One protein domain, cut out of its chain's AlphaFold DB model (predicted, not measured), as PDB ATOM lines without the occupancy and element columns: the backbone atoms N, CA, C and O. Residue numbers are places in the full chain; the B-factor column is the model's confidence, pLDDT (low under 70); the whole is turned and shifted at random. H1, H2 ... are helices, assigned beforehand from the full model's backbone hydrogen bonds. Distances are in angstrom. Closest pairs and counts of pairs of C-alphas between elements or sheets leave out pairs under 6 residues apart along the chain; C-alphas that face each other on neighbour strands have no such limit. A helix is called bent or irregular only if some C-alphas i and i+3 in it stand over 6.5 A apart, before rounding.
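Overview. This is residues 33 to 144 of the 145 residues of an uncharacterized protein of Firmicutes bacterium HGW-Firmicutes-8 (UniProt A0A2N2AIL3). A long helical hairpin, H2 and H3a, is joined near its turn and opens toward the other end, where the chain folds back: arm H3b slants across the first part of H2, and the short helix H1 packs on that part of H2. Residues 132 to 144 stick out. The printed part has 112 residues with three named helices, H1, H2 and the bent H3, and no named strand; the class is all helix. It is loose, with a radius of gyration of the C-alphas of 17.7 A, and flat, spanning 57 by 42 by 16 A.

Arrangement. H3, residues 84 to 142, was assigned as one helix by its hydrogen bonds but is bent, with C-alphas 112 and 115 9.4 A apart. Its arms H3a, residues 84 to 112, and H3b, residues 115 to 142, touch at a steep tilt of 41 degrees, opposite ways; their closest C-alphas, of Phe 110 and Gly 118, are 4.5 A apart. H3b is irregular, with C-alphas 125 and 128 6.53 A apart, and has a kink of 33 degrees near residue 128. H2, residues 47 to 79, touches H3b with residues 48 to 61 alone, at a steep tilt of 52 degrees; the closest C-alphas, of Gly 56 and Phe 121, are 4.3 A apart. H2 and H3a form a hairpin at a shallow tilt of 11 degrees, touching with residues 71 to 78 and 84 to 91 alone; Tyr 78 and Thr 87 have the closest C-alphas, 6.4 A apart. H1, residues 33 to 43, forms a hairpin with H2, the C-alphas of Val 38 and Ala 50 being closest at 4.8 A, and is apart from H3a. Every O i to N i+4 pair is within hydrogen-bond range in H1, H2 and H3a, and 22 of 24 in H3b.

Along the chain. H2 is 47.7 A long, H3a 42.1 A, H3b 39.6 A and H1 15.6 A. C-alpha 33 is at (159.107, 103.933, 145.808) and C-alpha 142 at (171.131, 89.581, 132.770).

Size, cuts and confidence. The C-alphas farthest apart, of Gly 45 and Gly 82, are 56.6 A apart. The printed part has no cut, and both links are tight. Mean pLDDT of the printed part is 77.0; 34 residues are under 70, among them 74 to 84 and 131 to 144.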
ATOM      1  N   VAL A  33     160.182 104.801 145.301       85.81
ATOM      2  CA  VAL A  33     159.107 103.933 145.808       85.81
ATOM      3  C   VAL A  33     158.558 104.452 147.141       85.81
ATOM      4  O   VAL A  33     157.338 104.529 147.305       85.81
ATOM      5  N   ILE A  34     159.423 104.867 148.079       87.06
ATOM      6  CA  ILE A  34     158.964 105.416 149.364       87.06
ATOM      7  C   ILE A  34     158.175 106.714 149.162       87.06
ATOM      8  O   ILE A  34     157.146 106.897 149.809       87.06
ATOM      9  N   ALA A  35     158.596 107.585 148.238       87.50
ATOM     10  CA  ALA A  35     157.907 108.841 147.953       87.50
ATOM     11  C   ALA A  35     156.493 108.600 147.408       87.50
ATOM     12  O   ALA A  35     155.545 109.236 147.870       87.50
ATOM     13  N   VAL A  36     156.330 107.638 146.492       90.12
ATOM     14  CA  VAL A  36     155.014 107.249 145.962       90.12
ATOM     15  C   VAL A  36     154.125 106.682 147.072       90.12
ATOM     16  O   VAL A  36     152.978 107.103 147.213       90.12
ATOM     17  N   LEU A  37     154.646 105.776 147.905       87.75
ATOM     18  CA  LEU A  37     153.879 105.179 149.008       87.75
ATOM     19  C   LEU A  37     153.453 106.216 150.056       87.75
ATOM     20  O   LEU A  37     152.316 106.186 150.532       87.75
ATOM     21  N   VAL A  38     154.341 107.155 150.388       89.38
ATOM     22  CA  VAL A  38     154.045 108.285 151.277       89.38
ATOM     23  C   VAL A  38     152.959 109.167 150.668       89.38
ATOM     24  O   VAL A  38     151.991 109.478 151.360       89.38
ATOM     25  N   LEU A  39     153.058 109.514 149.381       91.31
ATOM     26  CA  LEU A  39     152.055 110.322 148.684       91.31
ATOM     27  C   LEU A  39     150.669 109.660 148.722       91.31
ATOM     28  O   LEU A  39     149.687 110.306 149.081       91.31
ATOM     29  N   VAL A  40     150.594 108.358 148.428       90.56
ATOM     30  CA  VAL A  40     149.344 107.582 148.505       90.56
ATOM     31  C   VAL A  40     148.774 107.606 149.925       90.56
ATOM     32  O   VAL A  40     147.583 107.855 150.112       90.56
ATOM     33  N   CYS A  41     149.616 107.411 150.942       88.81
ATOM     34  CA  CYS A  41     149.181 107.458 152.338       88.81
ATOM     35  C   CYS A  41     148.672 108.848 152.750       88.81
ATOM     36  O   CYS A  41     147.707 108.937 153.510       88.81
ATOM     37  N   LEU A  42     149.279 109.923 152.239       90.44
ATOM     38  CA  LEU A  42     148.826 111.296 152.476       90.44
ATOM     39  C   LEU A  42     147.471 111.572 151.812       90.44
ATOM     40  O   LEU A  42     146.592 112.129 152.466       90.44
ATOM     41  N   ILE A  43     147.267 111.121 150.569       92.50
ATOM     42  CA  ILE A  43     145.982 111.240 149.855       92.50
ATOM     43  C   ILE A  43     144.867 110.497 150.607       92.50
ATOM     44  O   ILE A  43     143.751 110.996 150.720       92.50
ATOM     45  N   LEU A  44     145.176 109.330 151.180       90.06
ATOM     46  CA  LEU A  44     144.241 108.535 151.985       90.06
ATOM     47  C   LEU A  44     144.022 109.083 153.412       90.06
ATOM     48  O   LEU A  44     143.327 108.451 154.211       90.06
ATOM     49  N   GLY A  45     144.638 110.214 153.774       89.19
ATOM     50  CA  GLY A  45     144.543 110.812 155.111       89.19
ATOM     51  C   GLY A  45     145.245 110.006 156.212       89.19
ATOM     52  O   GLY A  45     145.039 110.252 157.401       89.19
ATOM     53  N   LYS A  46     146.087 109.032 155.852       88.69
ATOM     54  CA  LYS A  46     146.815 108.155 156.784       88.69
ATOM     55  C   LYS A  46     148.197 108.729 157.111       88.69
ATOM     56  O   LYS A  46     149.228 108.107 156.857       88.69
ATOM     57  N   THR A  47     148.219 109.912 157.723       87.12
ATOM     58  CA  THR A  47     149.453 110.654 158.049       87.12
ATOM     59  C   THR A  47     150.403 109.882 158.971       87.12
ATOM     60  O   THR A  47     151.603 109.850 158.718       87.12
ATOM     61  N   LEU A  48     149.886 109.177 159.984       85.62
ATOM     62  CA  LEU A  48     150.695 108.331 160.878       85.62
ATOM     63  C   LEU A  48     151.424 107.200 160.136       85.62
ATOM     64  O   LEU A  48     152.586 106.922 160.419       85.62
ATOM     65  N   ILE A  49     150.766 106.575 159.156       86.44
ATOM     66  CA  ILE A  49     151.353 105.501 158.339       86.44
ATOM     67  C   ILE A  49     152.433 106.079 157.418       86.44
ATOM     68  O   ILE A  49     153.514 105.507 157.306       86.44
ATOM     69  N   ALA A  50     152.178 107.246 156.817       87.19
ATOM     70  CA  ALA A  50     153.154 107.947 155.984       87.19
ATOM     71  C   ALA A  50     154.437 108.297 156.761       87.19
ATOM     72  O   ALA A  50     155.543 108.062 156.273       87.19
ATOM     73  N   ILE A  51     154.300 108.799 157.995       87.88
ATOM     74  CA  ILE A  51     155.446 109.105 158.867       87.88
ATOM     75  C   ILE A  51     156.184 107.815 159.256       87.88
ATOM     76  O   ILE A  51     157.415 107.793 159.239       87.88
ATOM     77  N   GLY A  52     155.461 106.731 159.553       85.38
ATOM     78  CA  GLY A  52     156.051 105.415 159.824       85.38
ATOM     79  C   GLY A  52     156.897 104.903 158.656       85.38
ATOM     80  O   GLY A  52     158.063 104.565 158.847       85.38
ATOM     81  N   LEU A  53     156.358 104.938 157.434       87.38
ATOM     82  CA  LEU A  53     157.077 104.556 156.211       87.38
ATOM     83  C   LEU A  53     158.352 105.381 156.011       87.38
ATOM     84  O   LEU A  53     159.431 104.819 155.807       87.38
ATOM     85  N   LEU A  54     158.237 106.708 156.095       88.81
ATOM     86  CA  LEU A  54     159.353 107.619 155.855       88.81
ATOM     87  C   LEU A  54     160.450 107.464 156.919       88.81
ATOM     88  O   LEU A  54     161.627 107.344 156.585       88.81
ATOM     89  N   SER A  55     160.072 107.417 158.198       87.88
ATOM     90  CA  SER A  55     161.024 107.242 159.304       87.88
ATOM     91  C   SER A  55     161.722 105.878 159.265       87.88
ATOM     92  O   SER A  55     162.936 105.814 159.470       87.88
ATOM     93  N   GLY A  56     161.000 104.806 158.922       85.81
ATOM     94  CA  GLY A  56     161.583 103.478 158.720       85.81
ATOM     95  C   GLY A  56     162.605 103.463 157.584       85.81
ATOM     96  O   GLY A  56     163.714 102.948 157.746       85.81
ATOM     97  N   TRP A  57     162.281 104.093 156.454       88.56
ATOM     98  CA  TRP A  57     163.214 104.204 155.332       88.56
ATOM     99  C   TRP A  57     164.475 105.000 155.696       88.56
ATOM    100  O   TRP A  57     165.585 104.534 155.432       88.56
ATOM    101  N   ILE A  58     164.332 106.140 156.385       87.31
ATOM    102  CA  ILE A  58     165.468 106.963 156.836       87.31
ATOM    103  C   ILE A  58     166.386 106.169 157.771       87.31
ATOM    104  O   ILE A  58     167.603 106.167 157.583       87.31
ATOM    105  N   ILE A  59     165.828 105.467 158.762       86.56
ATOM    106  CA  ILE A  59     166.628 104.667 159.702       86.56
ATOM    107  C   ILE A  59     167.364 103.542 158.969       86.56
ATOM    108  O   ILE A  59     168.542 103.299 159.242       86.56
ATOM    109  N   SER A  60     166.718 102.898 157.997       84.06
ATOM    110  CA  SER A  60     167.357 101.876 157.165       84.06
ATOM    111  C   SER A  60     168.496 102.444 156.318       84.06
ATOM    112  O   SER A  60     169.578 101.851 156.278       84.06
ATOM    113  N   LEU A  61     168.311 103.629 155.731       83.31
ATOM    114  CA  LEU A  61     169.340 104.329 154.962       83.31
ATOM    115  C   LEU A  61     170.547 104.712 155.831       83.31
ATOM    116  O   LEU A  61     171.686 104.419 155.464       83.31
ATOM    117  N   ILE A  62     170.315 105.308 157.005       83.94
ATOM    118  CA  ILE A  62     171.381 105.651 157.961       83.94
ATOM    119  C   ILE A  62     172.142 104.392 158.363       83.94
ATOM    120  O   ILE A  62     173.373 104.361 158.324       83.94
ATOM    121  N   ASN A  63     171.413 103.332 158.711       81.75
ATOM    122  CA  ASN A  63     172.000 102.052 159.062       81.75
ATOM    123  C   ASN A  63     172.866 101.531 157.898       81.75
ATOM    124  O   ASN A  63     174.014 101.134 158.099       81.75
ATOM    125  N   TYR A  64     172.381 101.591 156.665       75.94
ATOM    126  CA  TYR A  64     173.136 101.162 155.494       75.94
ATOM    127  C   TYR A  64     174.437 101.953 155.276       75.94
ATOM    128  O   TYR A  64     175.498 101.349 155.103       75.94
ATOM    129  N   ILE A  65     174.387 103.282 155.375       77.31
ATOM    130  CA  ILE A  65     175.569 104.154 155.263       77.31
ATOM    131  C   ILE A  65     176.578 103.836 156.373       77.31
ATOM    132  O   ILE A  65     177.771 103.682 156.108       77.31
ATOM    133  N   LEU A  66     176.099 103.654 157.607       77.50
ATOM    134  CA  LEU A  66     176.945 103.279 158.739       77.50
ATOM    135  C   LEU A  66     177.634 101.922 158.505       77.50
ATOM    136  O   LEU A  66     178.781 101.735 158.903       77.50
ATOM    137  N   LEU A  67     176.964 100.975 157.831       74.06
ATOM    138  CA  LEU A  67     177.560  99.687 157.449       74.06
ATOM    139  C   LEU A  67     178.699  99.858 156.466       74.06
ATOM    140  O   LEU A  67     179.769  99.300 156.695       74.06
ATOM    141  N   ALA A  68     178.465 100.624 155.404       69.44
ATOM    142  CA  ALA A  68     179.479 100.885 154.395       69.44
ATOM    143  C   ALA A  68     180.710 101.559 155.020       69.44
ATOM    144  O   ALA A  68     181.838 101.135 154.775       69.44
ATOM    145  N   TYR A  69     180.491 102.538 155.902       72.12
ATOM    146  CA  TYR A  69     181.570 103.251 156.581       72.12
ATOM    147  C   TYR A  69     182.375 102.358 157.535       72.12
ATOM    148  O   TYR A  69     183.606 102.370 157.511       72.12
ATOM    149  N   VAL A  70     181.701 101.549 158.360       71.06
ATOM    150  CA  VAL A  70     182.377 100.622 159.282       71.06
ATOM    151  C   VAL A  70     183.152  99.553 158.513       71.06
ATOM    152  O   VAL A  70     184.284  99.258 158.889       71.06
ATOM    153  N   LEU A  71     182.594  99.006 157.430       67.69
ATOM    154  CA  LEU A  71     183.295  98.046 156.570       67.69
ATOM    155  C   LEU A  71     184.562  98.650 155.961       67.69
ATOM    156  O   LEU A  71     185.606  98.007 156.017       67.69
ATOM    157  N   ASP A  72     184.503  99.880 155.447       69.38
ATOM    158  CA  ASP A  72     185.677 100.565 154.891       69.38
ATOM    159  C   ASP A  72     186.755 100.819 155.963       69.38
ATOM    160  O   ASP A  72     187.935 100.521 155.759       69.38
ATOM    161  N   LEU A  73     186.357 101.278 157.156       71.81
ATOM    162  CA  LEU A  73     187.258 101.466 158.302       71.81
ATOM    163  C   LEU A  73     187.919 100.161 158.752       71.81
ATOM    164  O   LEU A  73     189.128 100.126 158.999       71.81
ATOM    165  N   VAL A  74     187.129  99.095 158.880       68.56
ATOM    166  CA  VAL A  74     187.606  97.766 159.275       68.56
ATOM    167  C   VAL A  74     188.544  97.222 158.203       68.56
ATOM    168  O   VAL A  74     189.649  96.790 158.529       68.56
ATOM    169  N   TYR A  75     188.176  97.322 156.928       68.12
ATOM    170  CA  TYR A  75     189.015  96.889 155.819       68.12
ATOM    171  C   TYR A  75     190.361  97.630 155.805       68.12
ATOM    172  O   TYR A  75     191.413  96.987 155.839       68.12
ATOM    173  N   LYS A  76     190.359  98.969 155.864       69.50
ATOM    174  CA  LYS A  76     191.588  99.785 155.896       69.50
ATOM    175  C   LYS A  76     192.469  99.468 157.104       69.50
ATOM    176  O   LYS A  76     193.685  99.343 156.964       69.50
ATOM    177  N   ARG A  77     191.874  99.313 158.290       68.44
ATOM    178  CA  ARG A  77     192.618  99.073 159.538       68.44
ATOM    179  C   ARG A  77     193.196  97.657 159.616       68.44
ATOM    180  O   ARG A  77     194.285  97.485 160.163       68.44
ATOM    181  N   TYR A  78     192.497  96.657 159.080       63.25
ATOM    182  CA  TYR A  78     192.897  95.251 159.203       63.25
ATOM    183  C   TYR A  78     193.635  94.683 157.992       63.25
ATOM    184  O   TYR A  78     194.375  93.712 158.167       63.25
ATOM    185  N   LYS A  79     193.562  95.322 156.817       61.53
ATOM    186  CA  LYS A  79     194.447  95.017 155.678       61.53
ATOM    187  C   LYS A  79     195.928  95.087 156.072       61.53
ATOM    188  O   LYS A  79     196.709  94.251 155.639       61.53
ATOM    189  N   ASN A  80     196.290  96.016 156.961       57.84
ATOM    190  CA  ASN A  80     197.668  96.198 157.431       57.84
ATOM    191  C   ASN A  80     198.102  95.265 158.576       57.84
ATOM    192  O   ASN A  80     199.286  95.235 158.893       57.84
ATOM    193  N   LYS A  81     197.190  94.536 159.236       60.69
ATOM    194  CA  LYS A  81     197.510  93.801 160.479       60.69
ATOM    195  C   LYS A  81     197.519  92.275 160.359       60.69
ATOM    196  O   LYS A  81     197.821  91.623 161.351       60.69
ATOM    197  N   GLY A  82     197.152  91.689 159.215       60.00
ATOM    198  CA  GLY A  82     197.165  90.228 158.994       60.00
ATOM    199  C   GLY A  82     196.201  89.394 159.866       60.00
ATOM    200  O   GLY A  82     195.951  88.230 159.569       60.00
ATOM    201  N   ASN A  83     195.599  89.977 160.907       65.94
ATOM    202  CA  ASN A  83     194.758  89.279 161.879       65.94
ATOM    203  C   ASN A  83     193.294  89.186 161.434       65.94
ATOM    204  O   ASN A  83     192.438  89.952 161.878       65.94
ATOM    205  N   LYS A  84     193.002  88.187 160.594       66.12
ATOM    206  CA  LYS A  84     191.656  87.882 160.069       66.12
ATOM    207  C   LYS A  84     190.602  87.633 161.164       66.12
ATOM    208  O   LYS A  84     189.449  88.013 160.992       66.12
ATOM    209  N   ILE A  85     190.991  87.043 162.298       72.12
ATOM    210  CA  ILE A  85     190.075  86.672 163.397       72.12
ATOM    211  C   ILE A  85     189.516  87.906 164.116       72.12
ATOM    212  O   ILE A  85     188.324  87.973 164.400       72.12
ATOM    213  N   ILE A  86     190.358  88.909 164.372       67.75
ATOM    214  CA  ILE A  86     189.941  90.137 165.063       67.75
ATOM    215  C   ILE A  86     189.010  90.956 164.158       67.75
ATOM    216  O   ILE A  86     187.995  91.473 164.622       67.75
ATOM    217  N   THR A  87     189.303  91.011 162.854       66.81
ATOM    218  CA  THR A  87     188.420  91.596 161.834       66.81
ATOM    219  C   THR A  87     187.048  90.929 161.831       66.81
ATOM    220  O   THR A  87     186.031  91.621 161.802       66.81
ATOM    221  N   LEU A  88     187.014  89.592 161.891       67.69
ATOM    222  CA  LEU A  88     185.777  88.816 161.932       67.69
ATOM    223  C   LEU A  88     184.975  89.120 163.205       67.69
ATOM    224  O   LEU A  88     183.802  89.459 163.112       67.69
ATOM    225  N   LEU A  89     185.612  89.093 164.380       71.62
ATOM    226  CA  LEU A  89     184.970  89.378 165.671       71.62
ATOM    227  C   LEU A  89     184.382  90.793 165.750       71.62
ATOM    228  O   LEU A  89     183.259  90.959 166.218       71.62
ATOM    229  N   LEU A  90     185.095  91.807 165.255       67.88
ATOM    230  CA  LEU A  90     184.585  93.184 165.199       67.88
ATOM    231  C   LEU A  90     183.453  93.350 164.185       67.88
ATOM    232  O   LEU A  90     182.499  94.080 164.453       67.88
ATOM    233  N   SER A  91     183.536  92.661 163.047       66.19
ATOM    234  CA  SER A  91     182.480  92.693 162.031       66.19
ATOM    235  C   SER A  91     181.209  92.019 162.547       66.19
ATOM    236  O   SER A  91     180.120  92.570 162.409       66.19
ATOM    237  N   VAL A  92     181.350  90.872 163.218       70.19
ATOM    238  CA  VAL A  92     180.249  90.131 163.844       70.19
ATOM    239  C   VAL A  92     179.665  90.925 165.014       70.19
ATOM    240  O   VAL A  92     178.461  91.156 165.042       70.19
ATOM    241  N   GLY A  93     180.490  91.430 165.935       71.50
ATOM    242  CA  GLY A  93     180.027  92.226 167.078       71.50
ATOM    243  C   GLY A  93     179.307  93.512 166.659       71.50
ATOM    244  O   GLY A  93     178.233  93.822 167.176       71.50
ATOM    245  N   GLY A  94     179.840  94.219 165.657       71.94
ATOM    246  CA  GLY A  94     179.186  95.390 165.071       71.94
ATOM    247  C   GLY A  94     177.867  95.049 164.373       71.94
ATOM    248  O   GLY A  94     176.910  95.817 164.458       71.94
ATOM    249  N   TYR A  95     177.780  93.887 163.724       69.62
ATOM    250  CA  TYR A  95     176.552  93.422 163.083       69.62
ATOM    251  C   TYR A  95     175.468  93.051 164.107       69.62
ATOM    252  O   TYR A  95     174.333  93.518 163.999       69.62
ATOM    253  N   TYR A  96     175.822  92.284 165.142       71.06
ATOM    254  CA  TYR A  96     174.893  91.883 166.203       71.06
ATOM    255  C   TYR A  96     174.373  93.080 167.003       71.06
ATOM    256  O   TYR A  96     173.168  93.171 167.238       71.06
ATOM    257  N   GLY A  97     175.237  94.032 167.370       74.75
ATOM    258  CA  GLY A  97     174.803  95.239 168.082       74.75
ATOM    259  C   GLY A  97     173.772  96.050 167.292       74.75
ATOM    260  O   GLY A  97     172.795  96.548 167.847       74.75
ATOM    261  N   ARG A  98     173.930  96.118 165.968       73.50
ATOM    262  CA  ARG A  98     172.994  96.822 165.081       73.50
ATOM    263  C   ARG A  98     171.688  96.078 164.878       73.50
ATOM    264  O   ARG A  98     170.642  96.712 164.793       73.50
ATOM    265  N   PHE A  99     171.743  94.752 164.823       75.56
ATOM    266  CA  PHE A  99     170.546  93.922 164.783       75.56
ATOM    267  C   PHE A  99     169.679  94.150 166.029       75.56
ATOM    268  O   PHE A  99     168.488  94.431 165.906       75.56
ATOM    269  N   TRP A 100     170.291  94.149 167.215       76.38
ATOM    270  CA  TRP A 100     169.591  94.458 168.463       76.38
ATOM    271  C   TRP A 100     169.078  95.899 168.521       76.38
ATOM    272  O   TRP A 100     167.939  96.116 168.927       76.38
ATOM    273  N   ALA A 101     169.861  96.877 168.057       79.56
ATOM    274  CA  ALA A 101     169.408  98.266 167.978       79.56
ATOM    275  C   ALA A 101     168.169  98.417 167.077       79.56
ATOM    276  O   ALA A 101     167.212  99.084 167.460       79.56
ATOM    277  N   LEU A 102     168.144  97.756 165.914       80.00
ATOM    278  CA  LEU A 102     166.981  97.751 165.020       80.00
ATOM    279  C   LEU A 102     165.752  97.113 165.673       80.00
ATOM    280  O   LEU A 102     164.658  97.661 165.556       80.00
ATOM    281  N   ILE A 103     165.921  95.998 166.389       82.31
ATOM    282  CA  ILE A 103     164.825  95.364 167.140       82.31
ATOM    283  C   ILE A 103     164.267  96.324 168.193       82.31
ATOM    284  O   ILE A 103     163.048  96.449 168.312       82.31
ATOM    285  N   LEU A 104     165.132  97.041 168.915       83.56
ATOM    286  CA  LEU A 104     164.703  98.040 169.895       83.56
ATOM    287  C   LEU A 104     163.946  99.199 169.234       83.56
ATOM    288  O   LEU A 104     162.909  99.605 169.751       83.56
ATOM    289  N   PHE A 105     164.395  99.689 168.073       81.94
ATOM    290  CA  PHE A 105     163.666 100.718 167.320       81.94
ATOM    291  C   PHE A 105     162.284 100.246 166.868       81.94
ATOM    292  O   PHE A 105     161.318 100.994 167.008       81.94
ATOM    293  N   ILE A 106     162.168  99.007 166.375       82.44
ATOM    294  CA  ILE A 106     160.872  98.413 166.017       82.44
ATOM    295  C   ILE A 106     159.982  98.347 167.252       82.44
ATOM    296  O   ILE A 106     158.857  98.836 167.228       82.44
ATOM    297  N   TYR A 107     160.487  97.776 168.342       81.69
ATOM    298  CA  TYR A 107     159.731  97.634 169.579       81.69
ATOM    299  C   TYR A 107     159.203  98.986 170.080       81.69
ATOM    300  O   TYR A 107     158.014  99.128 170.370       81.69
ATOM    301  N   TYR A 108     160.061 100.007 170.086       82.31
ATOM    302  CA  TYR A 108     159.702 101.352 170.525       82.31
ATOM    303  C   TYR A 108     158.698 102.032 169.577       82.31
ATOM    304  O   TYR A 108     157.770 102.700 170.032       82.31
ATOM    305  N   ALA A 109     158.820 101.804 168.263       78.00
ATOM    306  CA  ALA A 109     157.863 102.272 167.261       78.00
ATOM    307  C   ALA A 109     156.452 101.701 167.491       78.00
ATOM    308  O   ALA A 109     155.472 102.444 167.422       78.00
ATOM    309  N   PHE A 110     156.344 100.404 167.808       80.50
ATOM    310  CA  PHE A 110     155.064  99.773 168.150       80.50
ATOM    311  C   PHE A 110     154.481 100.317 169.457       80.50
ATOM    312  O   PHE A 110     153.272 100.534 169.536       80.50
ATOM    313  N   GLN A 111     155.323 100.545 170.468       83.38
ATOM    314  CA  GLN A 111     154.875 101.001 171.781       83.38
ATOM    315  C   GLN A 111     154.361 102.449 171.759       83.38
ATOM    316  O   GLN A 111     153.344 102.741 172.382       83.38
ATOM    317  N   LEU A 112     155.045 103.352 171.050       79.88
ATOM    318  CA  LEU A 112     154.711 104.780 171.056       79.88
ATOM    319  C   LEU A 112     153.552 105.158 170.130       79.88
ATOM    320  O   LEU A 112     152.768 106.043 170.462       79.88
ATOM    321  N   TYR A 113     153.459 104.527 168.960       82.38
ATOM    322  CA  TYR A 113     152.585 104.997 167.878       82.38
ATOM    323  C   TYR A 113     151.577 103.939 167.402       82.38
ATOM    324  O   TYR A 113     150.799 104.183 166.477       82.38
ATOM    325  N   GLY A 114     151.565 102.770 168.047       84.19
ATOM    326  CA  GLY A 114     150.635 101.682 167.766       84.19
ATOM    327  C   GLY A 114     150.992 100.848 166.532       84.19
ATOM    328  O   GLY A 114     151.994 101.059 165.844       84.19
ATOM    329  N   SER A 115     150.139  99.864 166.237       83.56
ATOM    330  CA  SER A 115     150.384  98.839 165.212       83.56
ATOM    331  C   SER A 115     150.445  99.391 163.786       83.56
ATOM    332  O   SER A 115     151.269  98.939 162.995       83.56
ATOM    333  N   GLY A 116     149.622 100.391 163.456       79.88
ATOM    334  CA  GLY A 116     149.611 101.011 162.127       79.88
ATOM    335  C   GLY A 116     150.928 101.709 161.783       79.88
ATOM    336  O   GLY A 116     151.423 101.570 160.666       79.88
ATOM    337  N   PHE A 117     151.531 102.403 162.752       87.12
ATOM    338  CA  PHE A 117     152.855 103.004 162.595       87.12
ATOM    339  C   PHE A 117     153.956 101.941 162.588       87.12
ATOM    340  O   PHE A 117     154.806 101.954 161.702       87.12
ATOM    341  N   GLY A 118     153.931 100.999 163.537       83.44
ATOM    342  CA  GLY A 118     154.959  99.960 163.653       83.44
ATOM    343  C   GLY A 118     155.081  99.085 162.400       83.44
ATOM    344  O   GLY A 118     156.189  98.807 161.940       83.44
ATOM    345  N   LEU A 119     153.955  98.709 161.785       85.12
ATOM    346  CA  LEU A 119     153.951  97.956 160.526       85.12
ATOM    347  C   LEU A 119     154.490  98.793 159.360       85.12
ATOM    348  O   LEU A 119     155.339  98.322 158.605       85.12
ATOM    349  N   ALA A 120     154.053 100.049 159.244       84.62
ATOM    350  CA  ALA A 120     154.547 100.990 158.241       84.62
ATOM    351  C   ALA A 120     156.064 101.214 158.358       84.62
ATOM    352  O   ALA A 120     156.781 101.242 157.359       84.62
ATOM    353  N   PHE A 121     156.559 101.294 159.590       85.56
ATOM    354  CA  PHE A 121     157.970 101.426 159.922       85.56
ATOM    355  C   PHE A 121     158.799 100.212 159.478       85.56
ATOM    356  O   PHE A 121     159.847 100.375 158.848       85.56
ATOM    357  N   ILE A 122     158.314  98.991 159.726       84.88
ATOM    358  CA  ILE A 122     158.963  97.761 159.238       84.88
ATOM    359  C   ILE A 122     159.004  97.730 157.705       84.88
ATOM    360  O   ILE A 122     160.039  97.383 157.127       84.88
ATOM    361  N   ILE A 123     157.904  98.108 157.043       85.12
ATOM    362  CA  ILE A 123     157.828  98.158 155.575       85.12
ATOM    363  C   ILE A 123     158.853  99.162 155.031       85.12
ATOM    364  O   ILE A 123     159.648  98.814 154.156       85.12
ATOM    365  N   GLY A 124     158.902 100.367 155.606       83.12
ATOM    366  CA  GLY A 124     159.881 101.397 155.257       83.12
ATOM    367  C   GLY A 124     161.323 100.912 155.402       83.12
ATOM    368  O   GLY A 124     162.145 101.122 154.511       83.12
ATOM    369  N   MET A 125     161.625 100.184 156.481       83.94
ATOM    370  CA  MET A 125     162.962  99.628 156.686       83.94
ATOM    371  C   MET A 125     163.334  98.521 155.696       83.94
ATOM    372  O   MET A 125     164.505  98.403 155.318       83.94
ATOM    373  N   SER A 126     162.358  97.709 155.299       81.44
ATOM    374  CA  SER A 126     162.564  96.543 154.433       81.44
ATOM    375  C   SER A 126     162.741  96.930 152.965       81.44
ATOM    376  O   SER A 126     163.461  96.244 152.243       81.44
ATOM    377  N   LEU A 127     162.159  98.054 152.536       79.38
ATOM    378  CA  LEU A 127     162.184  98.517 151.145       79.38
ATOM    379  C   LEU A 127     163.595  98.660 150.569       79.38
ATOM    380  O   LEU A 127     163.850  98.178 149.470       79.38
ATOM    381  N   LEU A 128     164.530  99.244 151.325       72.88
ATOM    382  CA  LEU A 128     165.914  99.395 150.867       72.88
ATOM    383  C   LEU A 128     166.572  98.029 150.603       72.88
ATOM    384  O   LEU A 128     167.274  97.865 149.613       72.88
ATOM    385  N   LYS A 129     166.299  97.026 151.451       72.19
ATOM    386  CA  LYS A 129     166.803  95.659 151.253       72.19
ATOM    387  C   LYS A 129     166.122  94.961 150.080       72.19
ATOM    388  O   LYS A 129     166.805  94.309 149.296       72.19
ATOM    389  N   CYS A 130     164.805  95.094 149.942       70.00
ATOM    390  CA  CYS A 130     164.066  94.488 148.837       70.00
ATOM    391  C   CYS A 130     164.565  94.999 147.483       70.00
ATOM    392  O   CYS A 130     164.844  94.182 146.615       70.00
ATOM    393  N   VAL A 131     164.770  96.313 147.332       69.62
ATOM    394  CA  VAL A 131     165.295  96.888 146.082       69.62
ATOM    395  C   VAL A 131     166.702  96.364 145.784       69.62
ATOM    396  O   VAL A 131     166.943  95.919 144.668       69.62
ATOM    397  N   THR A 132     167.592  96.290 146.784       67.94
ATOM    398  CA  THR A 132     168.938  95.724 146.571       67.94
ATOM    399  C   THR A 132     168.921  94.246 146.173       67.94
ATOM    400  O   THR A 132     169.765  93.818 145.396       67.94
ATOM    401  N   VAL A 133     167.977  93.454 146.696       68.62
ATOM    402  CA  VAL A 133     167.844  92.034 146.333       68.62
ATOM    403  C   VAL A 133     167.260  91.896 144.930       68.62
ATOM    404  O   VAL A 133     167.758  91.089 144.155       68.62
ATOM    405  N   CYS A 134     166.244  92.688 144.585       68.62
ATOM    406  CA  CYS A 134     165.656  92.686 143.247       68.62
ATOM    407  C   CYS A 134     166.676  93.088 142.178       68.62
ATOM    408  O   CYS A 134     166.749  92.417 141.158       68.62
ATOM    409  N   GLU A 135     167.491  94.119 142.421       65.88
ATOM    410  CA  GLU A 135     168.557  94.513 141.489       65.88
ATOM    411  C   GLU A 135     169.646  93.440 141.360       65.88
ATOM    412  O   GLU A 135     170.086  93.162 140.250       65.88
ATOM    413  N   ALA A 136     170.043  92.791 142.461       64.06
ATOM    414  CA  ALA A 136     171.025  91.705 142.412       64.06
ATOM    415  C   ALA A 136     170.505  90.477 141.643       64.06
ATOM    416  O   ALA A 136     171.269  89.807 140.953       64.06
ATOM    417  N   ILE A 137     169.207  90.178 141.761       65.88
ATOM    418  CA  ILE A 137     168.557  89.117 140.985       65.88
ATOM    419  C   ILE A 137     168.510  89.502 139.502       65.88
ATOM    420  O   ILE A 137     168.878  88.688 138.663       65.88
ATOM    421  N   ASP A 138     168.098  90.729 139.183       66.56
ATOM    422  CA  ASP A 138     168.001  91.223 137.801       66.56
ATOM    423  C   ASP A 138     169.363  91.182 137.086       66.56
ATOM    424  O   ASP A 138     169.459  90.729 135.949       66.56
ATOM    425  N   GLN A 139     170.444  91.545 137.781       63.94
ATOM    426  CA  GLN A 139     171.808  91.412 137.259       63.94
ATOM    427  C   GLN A 139     172.231  89.960 137.050       63.94
ATOM    428  O   GLN A 139     172.747  89.636 135.987       63.94
ATOM    429  N   ALA A 140     171.971  89.079 138.023       65.44
ATOM    430  CA  ALA A 140     172.311  87.664 137.895       65.44
ATOM    431  C   ALA A 140     171.617  87.011 136.687       65.44
ATOM    432  O   ALA A 140     172.215  86.180 136.017       65.44
ATOM    433  N   PHE A 141     170.383  87.418 136.377       64.06
ATOM    434  CA  PHE A 141     169.673  86.952 135.185       64.06
ATOM    435  C   PHE A 141     170.128  87.630 133.886       64.06
ATOM    436  O   PHE A 141     169.964  87.044 132.818       64.06
ATOM    437  N   SER A 142     170.676  88.844 133.951       59.12
ATOM    438  CA  SER A 142     171.131  89.581 132.770       59.12
ATOM    439  C   SER A 142     172.548  89.204 132.322       59.12
ATOM    440  O   SER A 142     172.861  89.440 131.160       59.12
ATOM    441  N   ASP A 143     173.379  88.637 133.203       57.59
ATOM    442  CA  ASP A 143     174.724  88.125 132.876       57.59
ATOM    443  C   ASP A 143     174.696  86.703 132.267       57.59
ATOM    444  O   ASP A 143     175.689  86.256 131.693       57.59
ATOM    445  N   ASP A 144     173.561  86.000 132.369       49.88
ATOM    446  CA  ASP A 144     173.349  84.642 131.839       49.88
ATOM    447  C   ASP A 144     172.827  84.614 130.375       49.88
ATOM    448  O   ASP A 144     172.565  83.532 129.838       49.88
TER     449      ASP A 144